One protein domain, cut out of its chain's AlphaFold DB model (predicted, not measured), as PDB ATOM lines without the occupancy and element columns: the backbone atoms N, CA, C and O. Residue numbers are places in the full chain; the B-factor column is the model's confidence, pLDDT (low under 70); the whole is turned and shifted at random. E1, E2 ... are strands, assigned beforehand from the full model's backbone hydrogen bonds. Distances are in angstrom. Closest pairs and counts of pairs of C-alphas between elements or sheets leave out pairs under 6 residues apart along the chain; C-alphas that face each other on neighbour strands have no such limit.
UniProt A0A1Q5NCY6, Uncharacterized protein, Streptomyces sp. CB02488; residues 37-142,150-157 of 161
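Overview. This is residues 37 to 142 and 150 to 157 of the 161 residues of an uncharacterized protein of Streptomyces sp. CB02488 (UniProt A0A1Q5NCY6). Two small sheets, E4 to E7 and E8 to E10, face each other as a sandwich with their strands nearly in line, and a third, strongly twisted sheet, E1 to E3, lies toward one end of the long axis. At the opposite end residues 137 to 142 run out to a cut. The printed part has 114 residues, no named helix and ten named strands, E1 to E10 in chain order; the three sheets, ordered E1 E2 E3, E4 E5 E6 E7 and E8 E9 E10, are antiparallel. The class is all strand, though under half of the residues, 52 of 114, are in named strands. The whole is compact, with a radius of gyration of the C-alphas of 15.1 A, and elongated, spanning 54 by 28 by 22 A.

Arrangement. Residues 37 to 53 hold no named element; residues 37 to 38 pair, antiparallel, with residues 57 to 58 of E1, residues 54 to 59. E1, E2, residues 65 to 69, and E3, residues 75 to 77, form a meander, each strand the antiparallel neighbour of the one before. N 57 and O 66 are 2.9 A apart, and N 76 and O 67 2.8 A, both within hydrogen-bond range. A second meander holds E4, residues 86 to 88, E5, residues 94 to 99, E6, residues 102 to 107, and E7, residues 113 to 117. Within hydrogen-bond range are N 88 and O 96, 2.8 A, N 97 and O 104, 2.8 A, and N 105 and O 114, 2.8 A. A tight link leads to the other sheet of the sandwich: E8, residues 123 to 128, E9, residues 131 to 136, and E10, residues 151 to 156. E8 and E9 form a hairpin, with N 125 and O 133 2.8 A apart, and E9 and E10 are antiparallel neighbours, with N 153 and O 134 3.1 A apart, both pairs within hydrogen-bond range. The strands of the two facing sheets stand at 23 degrees; the closest C-alphas of E5 and E8, Ala 96 and Val 127, are 7.1 A apart. E3 and E4 are apart.

Along the chain. E1, 13.5 A long, begins at C-alpha 54 (219.899, 182.125, 135.668). E2 spans 13.4 A, E3 6.7 A, E4 6.5 A and E7 13.1 A. E5 and E6 each span 16.2 A; C-alpha 94 is at (221.565, 191.214, 132.391). E8 spans 15.2 A, E9 16.7 A and E10 17.1 A, ending at C-alpha 156 (230.964, 198.507, 125.727).

Size, cuts and confidence. The two C-alphas farthest apart, Asp 72 and Ala 142, are 56.7 A apart. Residues 143 to 149 are not printed, and C-alphas 142 and 150 are 13.8 A apart across this cut. Of the links printed whole, E3 to E4 is short and the others are tight. Mean pLDDT of the printed part is 89.8; residues 139 to 142 and 150 to 157 are under 70.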
ATOM      1  N   SER A  37     207.366 180.861 131.769       79.00
ATOM      2  CA  SER A  37     207.566 181.234 130.370       79.00
ATOM      3  C   SER A  37     208.809 182.095 130.241       79.00
ATOM      4  O   SER A  37     208.935 183.120 130.916       79.00
ATOM      5  N   LEU A  38     209.744 181.652 129.399       83.69
ATOM      6  CA  LEU A  38     210.979 182.378 129.142       83.69
ATOM      7  C   LEU A  38     210.652 183.782 128.634       83.69
ATOM      8  O   LEU A  38     209.907 183.957 127.664       83.69
ATOM      9  N   PHE A  39     211.239 184.787 129.272       83.50
ATOM     10  CA  PHE A  39     211.145 186.152 128.796       83.50
ATOM     11  C   PHE A  39     212.081 186.341 127.607       83.50
ATOM     12  O   PHE A  39     213.284 186.171 127.755       83.50
ATOM     13  N   TYR A  40     211.533 186.725 126.449       77.00
ATOM     14  CA  TYR A  40     212.280 186.856 125.192       77.00
ATOM     15  C   TYR A  40     212.894 185.510 124.752       77.00
ATOM     16  O   TYR A  40     213.982 185.147 125.166       77.00
ATOM     17  N   ALA A  41     212.211 184.751 123.892       74.38
ATOM     18  CA  ALA A  41     212.727 183.484 123.350       74.38
ATOM     19  C   ALA A  41     213.523 183.674 122.038       74.38
ATOM     20  O   ALA A  41     213.524 182.796 121.172       74.38
ATOM     21  N   ASP A  42     214.141 184.847 121.846       74.88
ATOM     22  CA  ASP A  42     214.854 185.179 120.608       74.88
ATOM     23  C   ASP A  42     216.217 184.475 120.537       74.88
ATOM     24  O   ASP A  42     217.278 185.041 120.818       74.88
ATOM     25  N   THR A  43     216.162 183.223 120.096       70.69
ATOM     26  CA  THR A  43     217.337 182.402 119.788       70.69
ATOM     27  C   THR A  43     218.046 182.837 118.504       70.69
ATOM     28  O   THR A  43     219.193 182.455 118.288       70.69
ATOM     29  N   GLN A  44     217.403 183.636 117.642       79.56
ATOM     30  CA  GLN A  44     217.978 184.029 116.356       79.56
ATOM     31  C   GLN A  44     219.069 185.083 116.536       79.56
ATOM     32  O   GLN A  44     220.104 185.019 115.871       79.56
ATOM     33  N   SER A  45     218.838 186.057 117.416       78.88
ATOM     34  CA  SER A  45     219.839 187.072 117.751       78.88
ATOM     35  C   SER A  45     220.672 186.703 118.981       78.88
ATOM     36  O   SER A  45     221.728 187.295 119.183       78.88
ATOM     37  N   GLY A  46     220.233 185.727 119.784       81.56
ATOM     38  CA  GLY A  46     220.864 185.408 121.067       81.56
ATOM     39  C   GLY A  46     220.614 186.495 122.111       81.56
ATOM     40  O   GLY A  46     221.454 186.720 122.972       81.56
ATOM     41  N   THR A  47     219.489 187.209 122.006       89.56
ATOM     42  CA  THR A  47     219.047 188.216 122.988       89.56
ATOM     43  C   THR A  47     217.923 187.676 123.863       89.56
ATOM     44  O   THR A  47     217.039 188.414 124.302       89.56
ATOM     45  N   ASP A  48     217.931 186.367 124.107       91.81
ATOM     46  CA  ASP A  48     216.965 185.752 124.998       91.81
ATOM     47  C   ASP A  48     217.172 186.180 126.464       91.81
ATOM     48  O   ASP A  48     218.123 186.883 126.829       91.81
ATOM     49  N   GLY A  49     216.204 185.841 127.311       92.19
ATOM     50  CA  GLY A  49     216.271 186.088 128.748       92.19
ATOM     51  C   GLY A  49     217.091 185.057 129.522       92.19
ATOM     52  O   GLY A  49     216.919 184.982 130.736       92.19
ATOM     53  N   ALA A  50     217.917 184.230 128.880       94.31
ATOM     54  CA  ALA A  50     218.737 183.243 129.572       94.31
ATOM     55  C   ALA A  50     220.185 183.732 129.701       94.31
ATOM     56  O   ALA A  50     220.812 184.183 128.745       94.31
ATOM     57  N   GLY A  51     220.720 183.630 130.913       94.81
ATOM     58  CA  GLY A  51     222.116 183.897 131.219       94.81
ATOM     59  C   GLY A  51     222.891 182.639 131.576       94.81
ATOM     60  O   GLY A  51     222.407 181.514 131.449       94.81
ATOM     61  N   ALA A  52     224.126 182.837 132.035       97.00
ATOM     62  CA  ALA A  52     224.979 181.740 132.473       97.00
ATOM     63  C   ALA A  52     224.594 181.248 133.876       97.00
ATOM     64  O   ALA A  52     224.845 180.091 134.212       97.00
ATOM     65  N   GLN A  53     224.010 182.120 134.705       98.06
ATOM     66  CA  GLN A  53     223.693 181.828 136.103       98.06
ATOM     67  C   GLN A  53     222.197 181.710 136.378       98.06
ATOM     68  O   GLN A  53     221.830 181.138 137.407       98.06
ATOM     69  N   GLY A  54     221.339 182.214 135.497       96.88
ATOM     70  CA  GLY A  54     219.899 182.125 135.668       96.88
ATOM     71  C   GLY A  54     219.101 182.524 134.438       96.88
ATOM     72  O   GLY A  54     219.631 182.681 133.339       96.88
ATOM     73  N   VAL A  55     217.796 182.673 134.640       96.81
ATOM     74  CA  VAL A  55     216.828 182.946 133.576       96.81
ATOM     75  C   VAL A  55     215.796 183.976 134.012       96.81
ATOM     76  O   VAL A  55     215.278 183.914 135.126       96.81
ATOM     77  N   PHE A  56     215.469 184.904 133.117       96.50
ATOM     78  CA  PHE A  56     214.357 185.829 133.267       96.50
ATOM     79  C   PHE A  56     213.052 185.185 132.793       96.50
ATOM     80  O   PHE A  56     212.956 184.701 131.662       96.50
ATOM     81  N   HIS A  57     212.020 185.198 133.632       95.00
ATOM     82  CA  HIS A  57     210.715 184.620 133.300       95.00
ATOM     83  C   HIS A  57     209.588 185.199 134.157       95.00
ATOM     84  O   HIS A  57     209.817 185.907 135.140       95.00
ATOM     85  N   SER A  58     208.350 184.929 133.752       92.38
ATOM     86  CA  SER A  58     207.168 185.175 134.579       92.38
ATOM     87  C   SER A  58     206.957 184.011 135.545       92.38
ATOM     88  O   SER A  58     206.851 182.870 135.094       92.38
ATOM     89  N   LEU A  59     206.804 184.303 136.836       89.56
ATOM     90  CA  LEU A  59     206.584 183.290 137.867       89.56
ATOM     91  C   LEU A  59     205.198 183.437 138.499       89.56
ATOM     92  O   LEU A  59     204.789 184.532 138.884       89.56
ATOM     93  N   GLU A  60     204.484 182.319 138.644       85.38
ATOM     94  CA  GLU A  60     203.201 182.285 139.351       85.38
ATOM     95  C   GLU A  60     203.325 182.887 140.763       85.38
ATOM     96  O   GLU A  60     204.312 182.672 141.475       85.38
ATOM     97  N   GLY A  61     202.326 183.677 141.161       86.50
ATOM     98  CA  GLY A  61     202.313 184.371 142.450       86.50
ATOM     99  C   GLY A  61     203.208 185.614 142.519       86.50
ATOM    100  O   GLY A  61     203.225 186.268 143.559       86.50
ATOM    101  N   HIS A  62     203.913 185.970 141.439       87.19
ATOM    102  CA  HIS A  62     204.723 187.186 141.357       87.19
ATOM    103  C   HIS A  62     204.128 188.176 140.358       87.19
ATOM    104  O   HIS A  62     203.737 187.825 139.244       87.19
ATOM    105  N   THR A  63     204.097 189.447 140.749       88.75
ATOM    106  CA  THR A  63     203.750 190.531 139.831       88.75
ATOM    107  C   THR A  63     204.998 190.939 139.060       88.75
ATOM    108  O   THR A  63     205.912 191.532 139.627       88.75
ATOM    109  N   GLY A  64     205.024 190.654 137.758       91.06
ATOM    110  CA  GLY A  64     206.103 191.067 136.864       91.06
ATOM    111  C   GLY A  64     207.142 189.978 136.598       91.06
ATOM    112  O   GLY A  64     206.859 188.785 136.677       91.06
ATOM    113  N   LEU A  65     208.333 190.419 136.196       94.50
ATOM    114  CA  LEU A  65     209.425 189.548 135.780       94.50
ATOM    115  C   LEU A  65     210.306 189.188 136.981       94.50
ATOM    116  O   LEU A  65     210.572 190.032 137.837       94.50
ATOM    117  N   VAL A  66     210.793 187.953 137.021       96.38
ATOM    118  CA  VAL A  66     211.804 187.507 137.986       96.38
ATOM    119  C   VAL A  66     213.018 186.964 137.248       96.38
ATOM    120  O   VAL A  66     212.898 186.500 136.114       96.38
ATOM    121  N   TRP A  67     214.177 187.007 137.896       97.81
ATOM    122  CA  TRP A  67     215.352 186.236 137.509       97.81
ATOM    123  C   TRP A  67     215.525 185.079 138.486       97.81
ATOM    124  O   TRP A  67     215.579 185.310 139.693       97.81
ATOM    125  N   THR A  68     215.602 183.849 137.987       96.94
ATOM    126  CA  THR A  68     215.808 182.663 138.822       96.94
ATOM    127  C   THR A  68     217.188 182.085 138.589       96.94
ATOM    128  O   THR A  68     217.527 181.717 137.464       96.94
ATOM    129  N   ARG A  69     217.970 181.975 139.664       97.50
ATOM    130  CA  ARG A  69     219.316 181.404 139.657       97.50
ATOM    131  C   ARG A  69     219.254 179.886 139.495       97.50
ATOM    132  O   ARG A  69     218.520 179.208 140.207       97.50
ATOM    133  N   TYR A  70     220.075 179.324 138.612       96.44
ATOM    134  CA  TYR A  70     220.116 177.878 138.364       96.44
ATOM    135  C   TYR A  70     220.695 177.077 139.529       96.44
ATOM    136  O   TYR A  70     220.283 175.946 139.759       96.44
ATOM    137  N   ALA A  71     221.665 177.646 140.249       96.88
ATOM    138  CA  ALA A  71     222.400 176.929 141.289       96.88
ATOM    139  C   ALA A  71     221.528 176.537 142.494       96.88
ATOM    140  O   ALA A  71     221.774 175.501 143.106       96.88
ATOM    141  N   ASP A  72     220.536 177.358 142.840       95.00
ATOM    142  CA  ASP A  72     219.714 177.186 144.044       95.00
ATOM    143  C   ASP A  72     218.206 177.392 143.809       95.00
ATOM    144  O   ASP A  72     217.413 177.200 144.731       95.00
ATOM    145  N   GLY A  73     217.787 177.770 142.598       94.12
ATOM    146  CA  GLY A  73     216.388 178.058 142.275       94.12
ATOM    147  C   GLY A  73     215.845 179.329 142.935       94.12
ATOM    148  O   GLY A  73     214.642 179.593 142.860       94.12
ATOM    149  N   SER A  74     216.695 180.125 143.591       94.81
ATOM    150  CA  SER A  74     216.276 181.382 144.203       94.81
ATOM    151  C   SER A  74     215.838 182.371 143.125       94.81
ATOM    152  O   SER A  74     216.438 182.456 142.054       94.81
ATOM    153  N   SER A  75     214.749 183.093 143.393       95.50
ATOM    154  CA  SER A  75     214.167 184.047 142.448       95.50
ATOM    155  C   SER A  75     214.268 185.464 142.992       95.50
ATOM    156  O   SER A  75     213.867 185.735 144.124       95.50
ATOM    157  N   THR A  76     214.784 186.373 142.172       96.25
ATOM    158  CA  THR A  76     214.916 187.796 142.482       96.25
ATOM    159  C   THR A  76     213.959 188.594 141.599       96.25
ATOM    160  O   THR A  76     214.001 188.449 140.373       96.25
ATOM    161  N   PRO A  77     213.092 189.444 142.177       96.38
ATOM    162  CA  PRO A  77     212.242 190.328 141.393       96.38
ATOM    163  C   PRO A  77     213.076 191.290 140.548       96.38
ATOM    164  O   PRO A  77     214.012 191.915 141.043       96.38
ATOM    165  N   VAL A  78     212.704 191.436 139.281       96.56
ATOM    166  CA  VAL A  78     213.287 192.451 138.403       96.56
ATOM    167  C   VAL A  78     212.804 193.833 138.860       96.56
ATOM    168  O   VAL A  78     211.600 194.005 139.081       96.56
ATOM    169  N   PRO A  79     213.690 194.840 138.969       95.44
ATOM    170  CA  PRO A  79     213.292 196.202 139.289       95.44
ATOM    171  C   PRO A  79     212.241 196.733 138.316       95.44
ATOM    172  O   PRO A  79     212.329 196.515 137.104       95.44
ATOM    173  N   ALA A  80     211.261 197.468 138.842       92.50
ATOM    174  CA  ALA A  80     210.241 198.094 138.014       92.50
ATOM    175  C   ALA A  80     210.897 198.983 136.951       92.50
ATOM    176  O   ALA A  80     211.702 199.860 137.268       92.50
ATOM    177  N   ALA A  81     210.554 198.736 135.688       90.81
ATOM    178  CA  ALA A  81     211.074 199.536 134.599       90.81
ATOM    179  C   ALA A  81     210.494 200.960 134.671       90.81
ATOM    180  O   ALA A  81     209.322 201.116 135.028       90.81
ATOM    181  N   PRO A  82     211.266 202.004 134.320       90.50
ATOM    182  CA  PRO A  82     210.738 203.360 134.230       90.50
ATOM    183  C   PRO A  82     209.508 203.427 133.316       90.50
ATOM    184  O   PRO A  82     209.460 202.736 132.301       90.50
ATOM    185  N   ASP A  83     208.559 204.322 133.598       92.50
ATOM    186  CA  ASP A  83     207.343 204.449 132.782       92.50
ATOM    187  C   ASP A  83     207.658 204.606 131.287       92.50
ATOM    188  O   ASP A  83     208.448 205.474 130.891       92.50
ATOM    189  N   GLY A  84     207.039 203.767 130.455       91.56
ATOM    190  CA  GLY A  84     207.261 203.736 129.007       91.56
ATOM    191  C   GLY A  84     208.577 203.083 128.566       91.56
ATOM    192  O   GLY A  84     208.901 203.136 127.380       91.56
ATOM    193  N   ALA A  85     209.344 202.486 129.482       95.25
ATOM    194  CA  ALA A  85     210.472 201.635 129.137       95.25
ATOM    195  C   ALA A  85     209.998 200.248 128.676       95.25
ATOM    196  O   ALA A  85     208.958 199.745 129.100       95.25
ATOM    197  N   SER A  86     210.792 199.618 127.814       92.88
ATOM    198  CA  SER A  86     210.600 198.228 127.391       92.88
ATOM    199  C   SER A  86     211.732 197.354 127.916       92.88
ATOM    200  O   SER A  86     212.899 197.725 127.795       92.88
ATOM    201  N   ASN A  87     211.388 196.193 128.471       94.62
ATOM    202  CA  ASN A  87     212.366 195.185 128.872       94.62
ATOM    203  C   ASN A  87     212.830 194.394 127.642       94.62
ATOM    204  O   ASN A  87     212.022 194.053 126.774       94.62
ATOM    205  N   ARG A  88     214.122 194.079 127.575       94.00
ATOM    206  CA  ARG A  88     214.738 193.247 126.539       94.00
ATOM    207  C   ARG A  88     215.702 192.257 127.173       94.00
ATOM    208  O   ARG A  88     216.475 192.638 128.056       94.00
ATOM    209  N   GLY A  89     215.646 191.014 126.703       94.38
ATOM    210  CA  GLY A  89     216.697 190.042 126.972       94.38
ATOM    211  C   GLY A  89     218.000 190.477 126.305       94.38
ATOM    212  O   GLY A  89     218.011 191.317 125.398       94.38
ATOM    213  N   THR A  90     219.110 189.954 126.810       96.00
ATOM    214  CA  THR A  90     220.452 190.304 126.330       96.00
ATOM    215  C   THR A  90     221.322 189.073 126.066       96.00
ATOM    216  O   THR A  90     222.488 189.236 125.704       96.00
ATOM    217  N   GLY A  91     220.779 187.862 126.253       94.88
ATOM    218  CA  GLY A  91     221.528 186.602 126.193       94.88
ATOM    219  C   GLY A  91     222.532 186.429 127.332       94.88
ATOM    220  O   GLY A  91     223.527 185.717 127.188       94.88
ATOM    221  N   SER A  92     222.349 187.151 128.438       96.56
ATOM    222  CA  SER A  92     223.163 187.023 129.646       96.56
ATOM    223  C   SER A  92     222.304 187.243 130.894       96.56
ATOM    224  O   SER A  92     221.112 187.521 130.800       96.56
ATOM    225  N   ASP A  93     222.921 187.217 132.078       97.62
ATOM    226  CA  ASP A  93     222.265 187.529 133.361       97.62
ATOM    227  C   ASP A  93     221.957 189.036 133.547       97.62
ATOM    228  O   ASP A  93     221.840 189.533 134.665       97.62
ATOM    229  N   VAL A  94     221.830 189.773 132.437       97.94
ATOM    230  CA  VAL A  94     221.565 191.214 132.391       97.94
ATOM    231  C   VAL A  94     220.248 191.454 131.661       97.94
ATOM    232  O   VAL A  94     220.025 190.931 130.567       97.94
ATOM    233  N   LEU A  95     219.392 192.296 132.228       97.62
ATOM    234  CA  LEU A  95     218.173 192.771 131.585       97.62
ATOM    235  C   LEU A  95     218.360 194.214 131.116       97.62
ATOM    236  O   LEU A  95     218.794 195.073 131.882       97.62
ATOM    237  N   ALA A  96     217.977 194.507 129.876       97.50
ATOM    238  CA  ALA A  96     217.987 195.870 129.363       97.50
ATOM    239  C   ALA A  96     216.596 196.507 129.473       97.50
ATOM    240  O   ALA A  96     215.628 195.997 128.912       97.50
ATOM    241  N   GLN A  97     216.504 197.657 130.135       97.38
ATOM    242  CA  GLN A  97     215.308 198.495 130.192       97.38
ATOM    243  C   GLN A  97     215.528 199.720 129.304       97.38
ATOM    244  O   GLN A  97     216.334 200.603 129.599       97.38
ATOM    245  N   VAL A  98     214.839 199.762 128.166       97.06
ATOM    246  CA  VAL A  98     215.072 200.762 127.118       97.06
ATOM    247  C   VAL A  98     213.966 201.806 127.132       97.06
ATOM    248  O   VAL A  98     212.809 201.477 126.865       97.06
ATOM    249  N   LYS A  99     214.335 203.072 127.357       96.62
ATOM    250  CA  LYS A  99     213.445 204.239 127.293       96.62
ATOM    251  C   LYS A  99     214.042 205.314 126.388       96.62
ATOM    252  O   LYS A  99     214.894 206.106 126.793       96.62
ATOM    253  N   GLY A 100     213.574 205.359 125.142       94.31
ATOM    254  CA  GLY A 100     214.103 206.279 124.135       94.31
ATOM    255  C   GLY A 100     215.594 206.037 123.892       94.31
ATOM    256  O   GLY A 100     215.981 204.978 123.410       94.31
ATOM    257  N   SER A 101     216.431 207.019 124.226       95.88
ATOM    258  CA  SER A 101     217.892 206.953 124.098       95.88
ATOM    259  C   SER A 101     218.610 206.501 125.374       95.88
ATOM    260  O   SER A 101     219.828 206.348 125.350       95.88
ATOM    261  N   ARG A 102     217.885 206.290 126.477       97.25
ATOM    262  CA  ARG A 102     218.431 205.782 127.736       97.25
ATOM    263  C   ARG A 102     218.216 204.272 127.823       97.25
ATOM    264  O   ARG A 102     217.098 203.796 127.624       97.25
ATOM    265  N   ILE A 103     219.279 203.536 128.129       98.00
ATOM    266  CA  ILE A 103     219.256 202.094 128.367       98.00
ATOM    267  C   ILE A 103     219.789 201.855 129.771       98.00
ATOM    268  O   ILE A 103     220.960 202.119 130.025       98.00
ATOM    269  N   ASP A 104     218.945 201.362 130.666       98.00
ATOM    270  CA  ASP A 104     219.373 200.893 131.980       98.00
ATOM    271  C   ASP A 104     219.637 199.381 131.881       98.00
ATOM    272  O   ASP A 104     218.775 198.616 131.453       98.00
ATOM    273  N   LEU A 105     220.859 198.959 132.199       98.00
ATOM    274  CA  LEU A 105     221.318 197.571 132.177       98.00
ATOM    275  C   LEU A 105     221.358 197.064 133.613       98.00
ATOM    276  O   LEU A 105     222.228 197.483 134.375       98.00
ATOM    277  N   TRP A 106     220.413 196.208 133.980       98.19
ATOM    278  CA  TRP A 106     220.334 195.626 135.315       98.19
ATOM    279  C   TRP A 106     220.978 194.240 135.328       98.19
ATOM    280  O   TRP A 106     220.513 193.354 134.614       98.19
ATOM    281  N   ASP A 107     222.033 194.059 136.120       98.06
ATOM    282  CA  ASP A 107     222.681 192.765 136.342       98.06
ATOM    283  C   ASP A 107     221.983 192.050 137.504       98.06
ATOM    284  O   ASP A 107     221.936 192.548 138.630       98.06
ATOM    285  N   ALA A 108     221.403 190.882 137.237       97.88
ATOM    286  CA  ALA A 108     220.654 190.138 138.242       97.88
ATOM    287  C   ALA A 108     221.561 189.378 139.226       97.88
ATOM    288  O   ALA A 108     221.098 188.950 140.285       97.88
ATOM    289  N   THR A 109     222.846 189.203 138.902       97.62
ATOM    290  CA  THR A 109     223.787 188.431 139.726       97.62
ATOM    291  C   THR A 109     224.253 189.198 140.956       97.62
ATOM    292  O   THR A 109     224.469 188.579 142.003       97.62
ATOM    293  N   ASP A 110     224.369 190.523 140.845       96.44
ATOM    294  CA  ASP A 110     224.773 191.431 141.923       96.44
ATOM    295  C   ASP A 110     223.755 192.555 142.202       96.44
ATOM    296  O   ASP A 110     223.892 193.295 143.178       96.44
ATOM    297  N   GLY A 111     222.702 192.662 141.386       96.50
ATOM    298  CA  GLY A 111     221.640 193.655 141.517       96.50
ATOM    299  C   GLY A 111     222.021 195.054 141.023       96.50
ATOM    300  O   GLY A 111     221.231 195.988 141.196       96.50
ATOM    301  N   SER A 112     223.204 195.230 140.434       97.06
ATOM    302  CA  SER A 112     223.697 196.526 139.972       97.06
ATOM    303  C   SER A 112     222.949 197.023 138.733       97.06
ATOM    304  O   SER A 112     222.353 196.263 137.973       97.06
ATOM    305  N   THR A 113     222.937 198.344 138.533       97.44
ATOM    306  CA  THR A 113     222.360 198.964 137.332       97.44
ATOM    307  C   THR A 113     223.355 199.922 136.699       97.44
ATOM    308  O   THR A 113     223.860 200.835 137.356       97.44
ATOM    309  N   HIS A 114     223.584 199.761 135.398       96.25
ATOM    310  CA  HIS A 114     224.417 200.648 134.597       96.25
ATOM    311  C   HIS A 114     223.592 201.342 133.522       96.25
ATOM    312  O   HIS A 114     222.987 200.701 132.667       96.25
ATOM    313  N   THR A 115     223.609 202.671 133.516       97.50
ATOM    314  CA  THR A 115     222.909 203.452 132.498       97.50
ATOM    315  C   THR A 115     223.829 203.776 131.326       97.50
ATOM    316  O   THR A 115     224.905 204.351 131.493       97.50
ATOM    317  N   VAL A 116     223.366 203.485 130.114       97.69
ATOM    318  CA  VAL A 116     223.981 203.899 128.855       97.69
ATOM    319  C   VAL A 116     223.077 204.914 128.169       97.69
ATOM    320  O   VAL A 116     221.906 204.656 127.896       97.69
ATOM    321  N   GLN A 117     223.650 206.069 127.843       97.75
ATOM    322  CA  GLN A 117     222.983 207.097 127.056       97.75
ATOM    323  C   GLN A 117     223.441 207.000 125.598       97.75
ATOM    324  O   GLN A 117     224.627 207.166 125.295       97.75
ATOM    325  N   LEU A 118     222.508 206.748 124.678       96.19
ATOM    326  CA  LEU A 118     222.811 206.787 123.254       96.19
ATOM    327  C   LEU A 118     223.143 208.221 122.837       96.19
ATOM    328  O   LEU A 118     222.396 209.145 123.178       96.19
ATOM    329  N   PRO A 119     224.235 208.420 122.076       95.50
ATOM    330  CA  PRO A 119     224.531 209.712 121.485       95.50
ATOM    331  C   PRO A 119     223.411 210.171 120.551       95.50
ATOM    332  O   PRO A 119     222.741 209.356 119.912       95.50
ATOM    333  N   GLU A 120     223.265 211.486 120.418       93.56
ATOM    334  CA  GLU A 120     222.281 212.082 119.521       93.56
ATOM    335  C   GLU A 120     222.420 211.554 118.081       93.56
ATOM    336  O   GLU A 120     223.523 211.350 117.557       93.56
ATOM    337  N   GLY A 121     221.275 211.298 117.445       91.81
ATOM    338  CA  GLY A 121     221.203 210.772 116.083       91.81
ATOM    339  C   GLY A 121     221.569 209.291 115.947       91.81
ATOM    340  O   GLY A 121     221.637 208.804 114.817       91.81
ATOM    341  N   GLN A 122     221.808 208.571 117.048       95.12
ATOM    342  CA  GLN A 122     221.934 207.113 117.032       95.12
ATOM    343  C   GLN A 122     220.632 206.416 117.424       95.12
ATOM    344  O   GLN A 122     219.831 206.931 118.199       95.12
ATOM    345  N   GLN A 123     220.455 205.214 116.887       93.62
ATOM    346  CA  GLN A 123     219.363 204.299 117.189       93.62
ATOM    347  C   GLN A 123     219.931 203.004 117.775       93.62
ATOM    348  O   GLN A 123     221.030 202.577 117.408       93.62
ATOM    349  N   LEU A 124     219.186 202.392 118.696       94.56
ATOM    350  CA  LEU A 124     219.537 201.099 119.276       94.56
ATOM    351  C   LEU A 124     219.395 200.005 118.211       94.56
ATOM    352  O   LEU A 124     218.325 199.863 117.623       94.56
ATOM    353  N   LEU A 125     220.457 199.233 117.983       93.00
ATOM    354  CA  LEU A 125     220.408 198.024 117.161       93.00
ATOM    355  C   LEU A 125     220.081 196.795 118.015       93.00
ATOM    356  O   LEU A 125     219.265 195.972 117.622       93.00
ATOM    357  N   GLY A 126     220.712 196.685 119.185       93.56
ATOM    358  CA  GLY A 126     220.544 195.559 120.100       93.56
ATOM    359  C   GLY A 126     221.404 195.711 121.352       93.56
ATOM    360  O   GLY A 126     222.249 196.609 121.431       93.56
ATOM    361  N   VAL A 127     221.178 194.834 122.325       96.25
ATOM    362  CA  VAL A 127     221.947 194.762 123.572       96.25
ATOM    363  C   VAL A 127     222.360 193.312 123.793       96.25
ATOM    364  O   VAL A 127     221.511 192.432 123.724       96.25
ATOM    365  N   TYR A 128     223.649 193.083 124.042       95.69
ATOM    366  CA  TYR A 128     224.242 191.756 124.229       95.69
ATOM    367  C   TYR A 128     225.073 191.766 125.511       95.69
ATOM    368  O   TYR A 128     226.132 192.404 125.573       95.69
ATOM    369  N   GLY A 129     224.546 191.141 126.560       95.06
ATOM    370  CA  GLY A 129     224.944 191.380 127.943       95.06
ATOM    371  C   GLY A 129     225.062 192.863 128.287       95.06
ATOM    372  O   GLY A 129     224.083 193.605 128.251       95.06
ATOM    373  N   THR A 130     226.277 193.327 128.579       96.25
ATOM    374  CA  THR A 130     226.554 194.737 128.917       96.25
ATOM    375  C   THR A 130     226.937 195.609 127.712       96.25
ATOM    376  O   THR A 130     227.276 196.788 127.859       96.25
ATOM    377  N   THR A 131     226.912 195.050 126.500       96.88
ATOM    378  CA  THR A 131     227.293 195.757 125.271       96.88
ATOM    379  C   THR A 131     226.063 196.307 124.563       96.88
ATOM    380  O   THR A 131     225.187 195.556 124.139       96.88
ATOM    381  N   VAL A 132     226.027 197.628 124.372       97.06
ATOM    382  CA  VAL A 132     224.966 198.314 123.627       97.06
ATOM    383  C   VAL A 132     225.458 198.586 122.213       97.06
ATOM    384  O   VAL A 132     226.414 199.336 121.996       97.06
ATOM    385  N   VAL A 133     224.793 197.985 121.230       95.94
ATOM    386  CA  VAL A 133     225.105 198.193 119.817       95.94
ATOM    387  C   VAL A 133     224.141 199.222 119.257       95.94
ATOM    388  O   VAL A 133     222.923 199.058 119.323       95.94
ATOM    389  N   SER A 134     224.687 200.284 118.676       96.00
ATOM    390  CA  SER A 134     223.906 201.358 118.077       96.00
ATOM    391  C   SER A 134     224.416 201.706 116.686       96.00
ATOM    392  O   SER A 134     225.548 201.409 116.292       96.00
ATOM    393  N   PHE A 135     223.553 202.329 115.899       92.94
ATOM    394  CA  PHE A 135     223.881 202.752 114.547       92.94
ATOM    395  C   PHE A 135     223.337 204.146 114.289       92.94
ATOM    396  O   PHE A 135     222.402 204.610 114.938       92.94
ATOM    397  N   ARG A 136     223.934 204.824 113.313       93.12
ATOM    398  CA  ARG A 136     223.405 206.075 112.781       93.12
ATOM    399  C   ARG A 136     222.873 205.799 111.388       93.12
ATOM    400  O   ARG A 136     223.661 205.563 110.472       93.12
ATOM    401  N   ALA A 137     221.556 205.855 111.228       79.56
ATOM    402  CA  ALA A 137     220.955 205.826 109.906       79.56
ATOM    403  C   ALA A 137     221.416 207.068 109.130       79.56
ATOM    404  O   ALA A 137     221.202 208.205 109.557       79.56
ATOM    405  N   ARG A 138     222.080 206.857 107.993       80.25
ATOM    406  CA  ARG A 138     222.287 207.906 106.998       80.25
ATOM    407  C   ARG A 138     221.300 207.655 105.878       80.25
ATOM    408  O   ARG A 138     221.520 206.797 105.029       80.25
ATOM    409  N   TRP A 139     220.208 208.404 105.890       63.84
ATOM    410  CA  TRP A 139     219.361 208.499 104.714       63.84
ATOM    411  C   TRP A 139     220.135 209.322 103.695       63.84
ATOM    412  O   TRP A 139     220.262 210.538 103.816       63.84
ATOM    413  N   THR A 140     220.735 208.636 102.732       62.09
ATOM    414  CA  THR A 140     221.217 209.313 101.534       62.09
ATOM    415  C   THR A 140     219.994 209.375 100.644       62.09
ATOM    416  O   THR A 140     219.453 208.321 100.315       62.09
ATOM    417  N   THR A 141     219.498 210.571 100.323       60.38
ATOM    418  CA  THR A 141     218.416 210.698  99.344       60.38
ATOM    419  C   THR A 141     218.903 210.056  98.055       60.38
ATOM    420  O   THR A 141     219.786 210.578  97.376       60.38
ATOM    421  N   ALA A 142     218.380 208.872  97.772       57.44
ATOM    422  CA  ALA A 142     218.673 208.143  96.565       57.44
ATOM    423  C   ALA A 142     218.131 208.951  95.380       57.44
ATOM    424  O   ALA A 142     216.921 209.129  95.251       57.44
ATOM    425  N   CYS A 150     224.432 201.048 105.655       53.81
ATOM    426  CA  CYS A 150     224.395 201.225 107.110       53.81
ATOM    427  C   CYS A 150     225.805 201.015 107.704       53.81
ATOM    428  O   CYS A 150     226.453 200.022 107.383       53.81
ATOM    429  N   SER A 151     226.294 201.921 108.563       57.28
ATOM    430  CA  SER A 151     227.578 201.761 109.277       57.28
ATOM    431  C   SER A 151     227.343 201.594 110.789       57.28
ATOM    432  O   SER A 151     226.960 202.574 111.440       57.28
ATOM    433  N   PRO A 152     227.557 200.396 111.368       59.78
ATOM    434  CA  PRO A 152     227.395 200.155 112.805       59.78
ATOM    435  C   PRO A 152     228.581 200.694 113.627       59.78
ATOM    436  O   PRO A 152     229.712 200.758 113.138       59.78
ATOM    437  N   ARG A 153     228.342 201.072 114.893       69.19
ATOM    438  CA  ARG A 153     229.390 201.455 115.860       69.19
ATOM    439  C   ARG A 153     229.163 200.700 117.176       69.19
ATOM    440  O   ARG A 153     228.068 200.742 117.723       69.19
ATOM    441  N   ILE A 154     230.187 200.020 117.691       66.88
ATOM    442  CA  ILE A 154     230.098 199.193 118.910       66.88
ATOM    443  C   ILE A 154     230.621 199.997 120.111       66.88
ATOM    444  O   ILE A 154     231.678 200.624 120.010       66.88
ATOM    445  N   ARG A 155     229.893 200.001 121.238       69.19
ATOM    446  CA  ARG A 155     230.375 200.509 122.534       69.19
ATOM    447  C   ARG A 155     230.091 199.501 123.644       69.19
ATOM    448  O   ARG A 155     228.983 198.991 123.760       69.19
ATOM    449  N   THR A 156     231.083 199.293 124.497       65.56
ATOM    450  CA  THR A 156     230.964 198.507 125.727       65.56
ATOM    451  C   THR A 156     230.819 199.472 126.901       65.56
ATOM    452  O   THR A 156     231.535 200.478 126.952       65.56
ATOM    453  N   ALA A 157     229.884 199.215 127.818       59.66
ATOM    454  CA  ALA A 157     229.806 199.987 129.055       59.66
ATOM    455  C   ALA A 157     231.056 199.708 129.916       59.66
ATOM    456  O   ALA A 157     231.489 198.556 129.997       59.66
TER     457      ALA A 157